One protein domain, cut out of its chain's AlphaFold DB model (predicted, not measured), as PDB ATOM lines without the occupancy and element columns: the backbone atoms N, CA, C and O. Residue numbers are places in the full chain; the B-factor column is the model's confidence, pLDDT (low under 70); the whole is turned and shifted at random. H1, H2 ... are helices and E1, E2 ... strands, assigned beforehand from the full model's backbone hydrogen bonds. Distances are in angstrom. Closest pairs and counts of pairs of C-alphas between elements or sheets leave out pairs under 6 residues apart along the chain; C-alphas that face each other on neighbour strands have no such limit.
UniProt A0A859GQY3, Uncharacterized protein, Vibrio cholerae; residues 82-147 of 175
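What this domain is: This is residues 82 to 147 of the 175 residues of an uncharacterized protein of Vibrio cholerae (UniProt A0A859GQY3). A small antiparallel sheet of three strands, E1, E2 and E3, is covered on one face by the helix H1, which runs slantwise over it, while no named helix covers its other face. The shorter helix H2 lies beyond one end of the sheet and packs on residues 84 to 85 of H1. The printed part has 66 residues, in the order H1, E1, E2, E3, H2, of mixed class and in two layers, H1 on one face of the sheet. It is compact, with a radius of gyration of the C-alphas of 11.7 A, yet elongated, spanning 37 by 19 by 15 A.

How they stand to each other: H1, residues 83 to 97, is on the sheet of E1, residues 108 to 110, E2, residues 116 to 122, and E3, residues 130 to 135, at a height over the sheet of 9.1 A. It lies over E2, E3 and, only just, with 3 C-alphas, E1; on the local plane it stands at 53 degrees to E3, slantwise to the strands. The closest C-alphas of H1 and E3 are those of Lys 92 and Val 134, 6.5 A apart. The strands form a meander, each the antiparallel neighbour of the one before. In the hairpin E1 and E2, N 110 and O 116 are 2.8 A apart, within hydrogen-bond range; in the hairpin E2 and E3, N 119 and O 132 are 2.9 A apart, also within range. H2, residues 138 to 147, is not on the sheet. It touches H1 at a shallow tilt of 30 degrees, opposite ways, the closest C-alphas being those of Leu 85 and Asn 140, 7.0 A apart. In H1 and H2 every O i to N i+4 pair is within hydrogen-bond range.

Where its parts are: H1 begins at C-alpha 83, (-24.738, 41.561, 18.779), and measures 20.5 A. E1 measures 6.7 A, E2 16.6 A and E3 16.1 A. H2 measures 14.3 A and ends at C-alpha 147, (-25.880, 31.077, 14.855).

The domain as a whole: The two C-alphas farthest apart, those of Ile 125 and Leu 146, are 37.2 A apart. The printed part has no cut, and no link is long. Residues 125 to 129, between E2 and E3, have pLDDT under 70.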
ATOM      1  N   HIS A  82     -28.528  40.945  16.018       87.62
ATOM      2  CA  HIS A  82     -27.417  40.085  16.394       87.62
ATOM      3  C   HIS A  82     -26.246  40.940  16.921       87.62
ATOM      4  O   HIS A  82     -25.771  41.818  16.192       87.62
ATOM      5  N   PRO A  83     -25.728  40.689  18.142       86.56
ATOM      6  CA  PRO A  83     -24.738  41.561  18.779       86.56
ATOM      7  C   PRO A  83     -23.474  41.786  17.945       86.56
ATOM      8  O   PRO A  83     -22.952  42.895  17.899       86.56
ATOM      9  N   LEU A  84     -23.014  40.753  17.231       87.12
ATOM     10  CA  LEU A  84     -21.861  40.860  16.330       87.12
ATOM     11  C   LEU A  84     -22.111  41.821  15.156       87.12
ATOM     12  O   LEU A  84     -21.230  42.609  14.824       87.12
ATOM     13  N   LEU A  85     -23.307  41.789  14.556       88.56
ATOM     14  CA  LEU A  85     -23.660  42.667  13.434       88.56
ATOM     15  C   LEU A  85     -23.808  44.109  13.904       88.56
ATOM     16  O   LEU A  85     -23.193  45.011  13.339       88.56
ATOM     17  N   VAL A  86     -24.579  44.318  14.970       90.38
ATOM     18  CA  VAL A  86     -24.808  45.651  15.541       90.38
ATOM     19  C   VAL A  86     -23.496  46.257  16.050       90.38
ATOM     20  O   VAL A  86     -23.216  47.428  15.797       90.38
ATOM     21  N   GLY A  87     -22.650  45.458  16.703       88.56
ATOM     22  CA  GLY A  87     -21.331  45.886  17.167       88.56
ATOM     23  C   GLY A  87     -20.410  46.314  16.024       88.56
ATOM     24  O   GLY A  87     -19.780  47.369  16.105       88.56
ATOM     25  N   GLU A  88     -20.364  45.546  14.932       91.50
ATOM     26  CA  GLU A  88     -19.571  45.909  13.754       91.50
ATOM     27  C   GLU A  88     -20.084  47.194  13.085       91.50
ATOM     28  O   GLU A  88     -19.281  48.066  12.735       91.50
ATOM     29  N   ILE A  89     -21.405  47.332  12.937       90.88
ATOM     30  CA  ILE A  89     -22.029  48.530  12.361       90.88
ATOM     31  C   ILE A  89     -21.694  49.756  13.201       90.88
ATOM     32  O   ILE A  89     -21.222  50.745  12.648       90.88
ATOM     33  N   ASN A  90     -21.875  49.679  14.519       91.50
ATOM     34  CA  ASN A  90     -21.602  50.794  15.423       91.50
ATOM     35  C   ASN A  90     -20.132  51.203  15.379       91.50
ATOM     36  O   ASN A  90     -19.836  52.386  15.242       91.50
ATOM     37  N   LYS A  91     -19.202  50.240  15.378       91.75
ATOM     38  CA  LYS A  91     -17.768  50.540  15.258       91.75
ATOM     39  C   LYS A  91     -17.447  51.298  13.964       91.75
ATOM     40  O   LYS A  91     -16.675  52.253  13.983       91.75
ATOM     41  N   LYS A  92     -18.036  50.885  12.837       90.00
ATOM     42  CA  LYS A  92     -17.819  51.526  11.528       90.00
ATOM     43  C   LYS A  92     -18.544  52.865  11.393       90.00
ATOM     44  O   LYS A  92     -18.016  53.766  10.749       90.00
ATOM     45  N   LEU A  93     -19.720  52.996  12.000       88.69
ATOM     46  CA  LEU A  93     -20.487  54.235  12.055       88.69
ATOM     47  C   LEU A  93     -19.714  55.307  12.819       88.69
ATOM     48  O   LEU A  93     -19.439  56.357  12.256       88.69
ATOM     49  N   GLN A  94     -19.292  55.000  14.045       89.19
ATOM     50  CA  GLN A  94     -18.565  55.923  14.920       89.19
ATOM     51  C   GLN A  94     -17.233  56.360  14.307       89.19
ATOM     52  O   GLN A  94     -16.864  57.530  14.374       89.19
ATOM     53  N   ALA A  95     -16.536  55.440  13.629       87.31
ATOM     54  CA  ALA A  95     -15.325  55.769  12.880       87.31
ATOM     55  C   ALA A  95     -15.586  56.748  11.722       87.31
ATOM     56  O   ALA A  95     -14.712  57.541  11.386       87.31
ATOM     57  N   LYS A  96     -16.773  56.698  11.104       85.19
ATOM     58  CA  LYS A  96     -17.142  57.564   9.976       85.19
ATOM     59  C   LYS A  96     -17.742  58.897  10.425       85.19
ATOM     60  O   LYS A  96     -17.528  59.903   9.762       85.19
ATOM     61  N   THR A  97     -18.495  58.907  11.521       84.19
ATOM     62  CA  THR A  97     -19.134  60.113  12.060       84.19
ATOM     63  C   THR A  97     -18.212  60.930  12.959       84.19
ATOM     64  O   THR A  97     -18.456  62.119  13.158       84.19
ATOM     65  N   GLY A  98     -17.166  60.303  13.510       82.81
ATOM     66  CA  GLY A  98     -16.285  60.905  14.513       82.81
ATOM     67  C   GLY A  98     -16.938  61.046  15.893       82.81
ATOM     68  O   GLY A  98     -16.371  61.683  16.774       82.81
ATOM     69  N   SER A  99     -18.125  60.463  16.087       82.25
ATOM     70  CA  SER A  99     -18.906  60.525  17.323       82.25
ATOM     71  C   SER A  99     -18.903  59.162  18.011       82.25
ATOM     72  O   SER A  99     -19.173  58.147  17.377       82.25
ATOM     73  N   THR A 100     -18.630  59.117  19.315       83.19
ATOM     74  CA  THR A 100     -18.670  57.881  20.127       83.19
ATOM     75  C   THR A 100     -20.073  57.546  20.647       83.19
ATOM     76  O   THR A 100     -20.305  56.455  21.187       83.19
ATOM     77  N   THR A 101     -21.016  58.475  20.491       84.00
ATOM     78  CA  THR A 101     -22.403  58.339  20.948       84.00
ATOM     79  C   THR A 101     -23.324  57.806  19.852       84.00
ATOM     80  O   THR A 101     -24.337  57.188  20.179       84.00
ATOM     81  N   ASP A 102     -22.950  57.954  18.577       84.25
ATOM     82  CA  ASP A 102     -23.740  57.482  17.436       84.25
ATOM     83  C   ASP A 102     -23.833  55.949  17.449       84.25
ATOM     84  O   ASP A 102     -22.818  55.237  17.438       84.25
ATOM     85  N   ARG A 103     -25.061  55.422  17.526       87.25
ATOM     86  CA  ARG A 103     -25.335  53.983  17.626       87.25
ATOM     87  C   ARG A 103     -26.651  53.616  16.952       87.25
ATOM     88  O   ARG A 103     -27.629  54.351  17.030       87.25
ATOM     89  N   VAL A 104     -26.687  52.421  16.377       89.25
ATOM     90  CA  VAL A 104     -27.896  51.727  15.936       89.25
ATOM     91  C   VAL A 104     -28.168  50.520  16.830       89.25
ATOM     92  O   VAL A 104     -27.251  49.930  17.408       89.25
ATOM     93  N   SER A 105     -29.441  50.155  16.934       86.06
ATOM     94  CA  SER A 105     -29.926  48.977  17.662       86.06
ATOM     95  C   SER A 105     -30.278  47.805  16.742       86.06
ATOM     96  O   SER A 105     -30.394  46.673  17.209       86.06
ATOM     97  N   GLU A 106     -30.434  48.060  15.441       87.00
ATOM     98  CA  GLU A 106     -30.800  47.066  14.437       87.00
ATOM     99  C   GLU A 106     -29.958  47.230  13.169       87.00
ATOM    100  O   GLU A 106     -29.613  48.339  12.758       87.00
ATOM    101  N   ALA A 107     -29.642  46.101  12.542       83.25
ATOM    102  CA  ALA A 107     -28.926  46.005  11.285       83.25
ATOM    103  C   ALA A 107     -29.908  45.747  10.134       83.25
ATOM    104  O   ALA A 107     -30.526  44.683  10.081       83.25
ATOM    105  N   ASP A 108     -30.018  46.676   9.181       85.56
ATOM    106  CA  ASP A 108     -30.711  46.423   7.911       85.56
ATOM    107  C   ASP A 108     -29.692  46.151   6.801       85.56
ATOM    108  O   ASP A 108     -29.122  47.072   6.210       85.56
ATOM    109  N   ILE A 109     -29.408  44.865   6.582       85.00
ATOM    110  CA  ILE A 109     -28.341  44.395   5.692       85.00
ATOM    111  C   ILE A 109     -28.896  44.136   4.293       85.00
ATOM    112  O   ILE A 109     -29.845  43.376   4.111       85.00
ATOM    113  N   LYS A 110     -28.241  44.716   3.288       85.00
ATOM    114  CA  LYS A 110     -28.489  44.494   1.864       85.00
ATOM    115  C   LYS A 110     -27.313  43.767   1.221       85.00
ATOM    116  O   LYS A 110     -26.159  44.161   1.392       85.00
ATOM    117  N   GLY A 111     -27.641  42.751   0.423       78.81
ATOM    118  CA  GLY A 111     -26.680  41.953  -0.339       78.81
ATOM    119  C   GLY A 111     -25.962  40.886   0.495       78.81
ATOM    120  O   GLY A 111     -25.742  41.047   1.691       78.81
ATOM    121  N   PHE A 112     -25.592  39.780  -0.158       72.06
ATOM    122  CA  PHE A 112     -24.891  38.651   0.474       72.06
ATOM    123  C   PHE A 112     -23.399  38.590   0.110       72.06
ATOM    124  O   PHE A 112     -22.554  38.297   0.953       72.06
ATOM    125  N   LEU A 113     -23.059  38.894  -1.148       76.00
ATOM    126  CA  LEU A 113     -21.670  38.919  -1.628       76.00
ATOM    127  C   LEU A 113     -20.912  40.144  -1.104       76.00
ATOM    128  O   LEU A 113     -19.770  40.034  -0.665       76.00
ATOM    129  N   THR A 114     -21.580  41.296  -1.105       83.81
ATOM    130  CA  THR A 114     -21.074  42.573  -0.593       83.81
ATOM    131  C   THR A 114     -22.072  43.134   0.418       83.81
ATOM    132  O   THR A 114     -22.834  44.046   0.084       83.81
ATOM    133  N   PRO A 115     -22.137  42.558   1.632       85.19
ATOM    134  CA  PRO A 115     -23.134  42.952   2.610       85.19
ATOM    135  C   PRO A 115     -22.903  44.397   3.046       85.19
ATOM    136  O   PRO A 115     -21.801  44.791   3.433       85.19
ATOM    137  N   THR A 116     -23.957  45.196   2.966       86.56
ATOM    138  CA  THR A 116     -23.950  46.613   3.337       86.56
ATOM    139  C   THR A 116     -25.115  46.890   4.263       86.56
ATOM    140  O   THR A 116     -26.230  46.476   3.969       86.56
ATOM    141  N   ALA A 117     -24.876  47.577   5.375       86.94
ATOM    142  CA  ALA A 117     -25.943  48.034   6.251       86.94
ATOM    143  C   ALA A 117     -26.153  49.535   6.085       86.94
ATOM    144  O   ALA A 117     -25.190  50.305   6.087       86.94
ATOM    145  N   SER A 118     -27.412  49.940   5.938       83.31
ATOM    146  CA  SER A 118     -27.795  51.346   6.054       83.31
ATOM    147  C   SER A 118     -27.945  51.686   7.531       83.31
ATOM    148  O   SER A 118     -28.653  50.978   8.245       83.31
ATOM    149  N   THR A 119     -27.309  52.759   7.991       81.12
ATOM    150  CA  THR A 119     -27.473  53.257   9.365       81.12
ATOM    151  C   THR A 119     -28.430  54.441   9.445       81.12
ATOM    152  O   THR A 119     -28.600  55.004  10.521       81.12
ATOM    153  N   GLY A 120     -29.062  54.831   8.334       80.88
ATOM    154  CA  GLY A 120     -29.926  56.011   8.265       80.88
ATOM    155  C   GLY A 120     -29.150  57.319   8.098       80.88
ATOM    156  O   GLY A 120     -27.948  57.313   7.809       80.88
ATOM    157  N   ALA A 121     -29.869  58.435   8.231       81.25
ATOM    158  CA  ALA A 121     -29.331  59.779   8.059       81.25
ATOM    159  C   ALA A 121     -28.738  60.294   9.372       81.25
ATOM    160  O   ALA A 121     -29.389  60.227  10.414       81.25
ATOM    161  N   TRP A 122     -27.518  60.826   9.305       81.94
ATOM    162  CA  TRP A 122     -26.790  61.339  10.466       81.94
ATOM    163  C   TRP A 122     -26.393  62.794  10.258       81.94
ATOM    164  O   TRP A 122     -26.048  63.207   9.150       81.94
ATOM    165  N   THR A 123     -26.438  63.560  11.344       74.06
ATOM    166  CA  THR A 123     -26.171  65.006  11.367       74.06
ATOM    167  C   THR A 123     -24.865  65.354  12.086       74.06
ATOM    168  O   THR A 123     -24.539  66.527  12.249       74.06
ATOM    169  N   SER A 124     -24.099  64.343  12.508       71.56
ATOM    170  CA  SER A 124     -22.830  64.499  13.215       71.56
ATOM    171  C   SER A 124     -21.756  65.183  12.354       71.56
ATOM    172  O   SER A 124     -21.766  65.109  11.121       71.56
ATOM    173  N   ILE A 125     -20.827  65.866  13.040       58.66
ATOM    174  CA  ILE A 125     -19.840  66.812  12.480       58.66
ATOM    175  C   ILE A 125     -19.056  66.218  11.297       58.66
ATOM    176  O   ILE A 125     -18.763  66.932  10.343       58.66
ATOM    177  N   GLY A 126     -18.763  64.913  11.316       61.88
ATOM    178  CA  GLY A 126     -17.998  64.247  10.259       61.88
ATOM    179  C   GLY A 126     -18.756  63.938   8.961       61.88
ATOM    180  O   GLY A 126     -18.125  63.497   8.005       61.88
ATOM    181  N   VAL A 127     -20.083  64.117   8.900       62.00
ATOM    182  CA  VAL A 127     -20.904  63.533   7.811       62.00
ATOM    183  C   VAL A 127     -21.756  64.551   7.058       62.00
ATOM    184  O   VAL A 127     -22.126  64.281   5.921       62.00
ATOM    185  N   GLY A 128     -22.047  65.715   7.649       58.53
ATOM    186  CA  GLY A 128     -22.785  66.783   6.969       58.53
ATOM    187  C   GLY A 128     -24.136  66.318   6.411       58.53
ATOM    188  O   GLY A 128     -24.306  66.276   5.201       58.53
ATOM    189  N   HIS A 129     -25.082  65.960   7.291       65.25
ATOM    190  CA  HIS A 129     -26.462  65.565   6.953       65.25
ATOM    191  C   HIS A 129     -26.559  64.575   5.776       65.25
ATOM    192  O   HIS A 129     -26.945  64.934   4.665       65.25
ATOM    193  N   GLY A 130     -26.246  63.299   6.021       71.81
ATOM    194  CA  GLY A 130     -26.227  62.290   4.960       71.81
ATOM    195  C   GLY A 130     -26.538  60.874   5.428       71.81
ATOM    196  O   GLY A 130     -26.325  60.515   6.587       71.81
ATOM    197  N   ASN A 131     -27.041  60.052   4.502       78.75
ATOM    198  CA  ASN A 131     -27.243  58.620   4.723       78.75
ATOM    199  C   ASN A 131     -25.893  57.895   4.747       78.75
ATOM    200  O   ASN A 131     -25.096  58.008   3.811       78.75
ATOM    201  N   ILE A 132     -25.650  57.094   5.783       79.88
ATOM    202  CA  ILE A 132     -24.413  56.321   5.909       79.88
ATOM    203  C   ILE A 132     -24.682  54.845   5.616       79.88
ATOM    204  O   ILE A 132     -25.415  54.162   6.323       79.88
ATOM    205  N   GLY A 133     -24.032  54.334   4.570       83.44
ATOM    206  CA  GLY A 133     -23.863  52.900   4.355       83.44
ATOM    207  C   GLY A 133     -22.526  52.417   4.917       83.44
ATOM    208  O   GLY A 133     -21.487  53.036   4.653       83.44
ATOM    209  N   VAL A 134     -22.536  51.300   5.646       86.69
ATOM    210  CA  VAL A 134     -21.329  50.597   6.106       86.69
ATOM    211  C   VAL A 134     -21.222  49.227   5.439       86.69
ATOM    212  O   VAL A 134     -22.162  48.437   5.445       86.69
ATOM    213  N   LYS A 135     -20.058  48.929   4.850       87.94
ATOM    214  CA  LYS A 135     -19.744  47.584   4.343       87.94
ATOM    215  C   LYS A 135     -19.455  46.661   5.520       87.94
ATOM    216  O   LYS A 135     -18.687  47.046   6.401       87.94
ATOM    217  N   LEU A 136     -20.013  45.458   5.524       88.25
ATOM    218  CA  LEU A 136     -19.843  44.465   6.585       88.25
ATOM    219  C   LEU A 136     -18.879  43.352   6.178       88.25
ATOM    220  O   LEU A 136     -18.679  43.077   4.994       88.25
ATOM    221  N   SER A 137     -18.275  42.710   7.176       87.50
ATOM    222  CA  SER A 137     -17.490  41.499   6.980       87.50
ATOM    223  C   SER A 137     -18.400  40.347   6.565       87.50
ATOM    224  O   SER A 137     -19.352  39.995   7.265       87.50
ATOM    225  N   ARG A 138     -18.079  39.716   5.434       86.44
ATOM    226  CA  ARG A 138     -18.823  38.557   4.927       86.44
ATOM    227  C   ARG A 138     -18.785  37.384   5.910       86.44
ATOM    228  O   ARG A 138     -19.797  36.718   6.097       86.44
ATOM    229  N   THR A 139     -17.652  37.185   6.580       85.62
ATOM    230  CA  THR A 139     -17.473  36.146   7.600       85.62
ATOM    231  C   THR A 139     -18.401  36.367   8.793       85.62
ATOM    232  O   THR A 139     -19.041  35.425   9.248       85.62
ATOM    233  N   ASN A 140     -18.548  37.616   9.251       83.12
ATOM    234  CA  ASN A 140     -19.434  37.935  10.373       83.12
ATOM    235  C   ASN A 140     -20.903  37.737   9.997       83.12
ATOM    236  O   ASN A 140     -21.664  37.177  10.782       83.12
ATOM    237  N   VAL A 141     -21.294  38.135   8.783       85.56
ATOM    238  CA  VAL A 141     -22.652  37.912   8.263       85.56
ATOM    239  C   VAL A 141     -22.964  36.418   8.162       85.56
ATOM    240  O   VAL A 141     -24.030  35.994   8.606       85.56
ATOM    241  N   LEU A 142     -22.032  35.614   7.641       84.12
ATOM    242  CA  LEU A 142     -22.194  34.163   7.540       84.12
ATOM    243  C   LEU A 142     -22.305  33.510   8.922       84.12
ATOM    244  O   LEU A 142     -23.186  32.685   9.141       84.12
ATOM    245  N   PHE A 143     -21.457  33.915   9.867       85.81
ATOM    246  CA  PHE A 143     -21.510  33.407  11.234       85.81
ATOM    247  C   PHE A 143     -22.863  33.710  11.886       85.81
ATOM    248  O   PHE A 143     -23.510  32.804  12.396       85.81
ATOM    249  N   CYS A 144     -23.349  34.950  11.771       84.81
ATOM    250  CA  CYS A 144     -24.662  35.328  12.298       84.81
ATOM    251  C   CYS A 144     -25.795  34.549  11.621       84.81
ATOM    252  O   CYS A 144     -26.772  34.193  12.277       84.81
ATOM    253  N   PHE A 145     -25.671  34.252  10.326       82.38
ATOM    254  CA  PHE A 145     -26.660  33.457   9.599       82.38
ATOM    255  C   PHE A 145     -26.740  32.022  10.136       82.38
ATOM    256  O   PHE A 145     -27.831  31.466  10.219       82.38
ATOM    257  N   LEU A 146     -25.609  31.449  10.555       79.44
ATOM    258  CA  LEU A 146     -25.537  30.104  11.131       79.44
ATOM    259  C   LEU A 146     -25.959  30.060  12.608       79.44
ATOM    260  O   LEU A 146     -26.610  29.107  13.031       79.44
ATOM    261  N   THR A 147     -25.619  31.077  13.404       79.00
ATOM    262  CA  THR A 147     -25.880  31.077  14.855       79.00
ATOM    263  C   THR A 147     -27.278  31.554  15.230       79.00
ATOM    264  O   THR A 147     -27.829  31.092  16.230       79.00
TER     265      THR A 147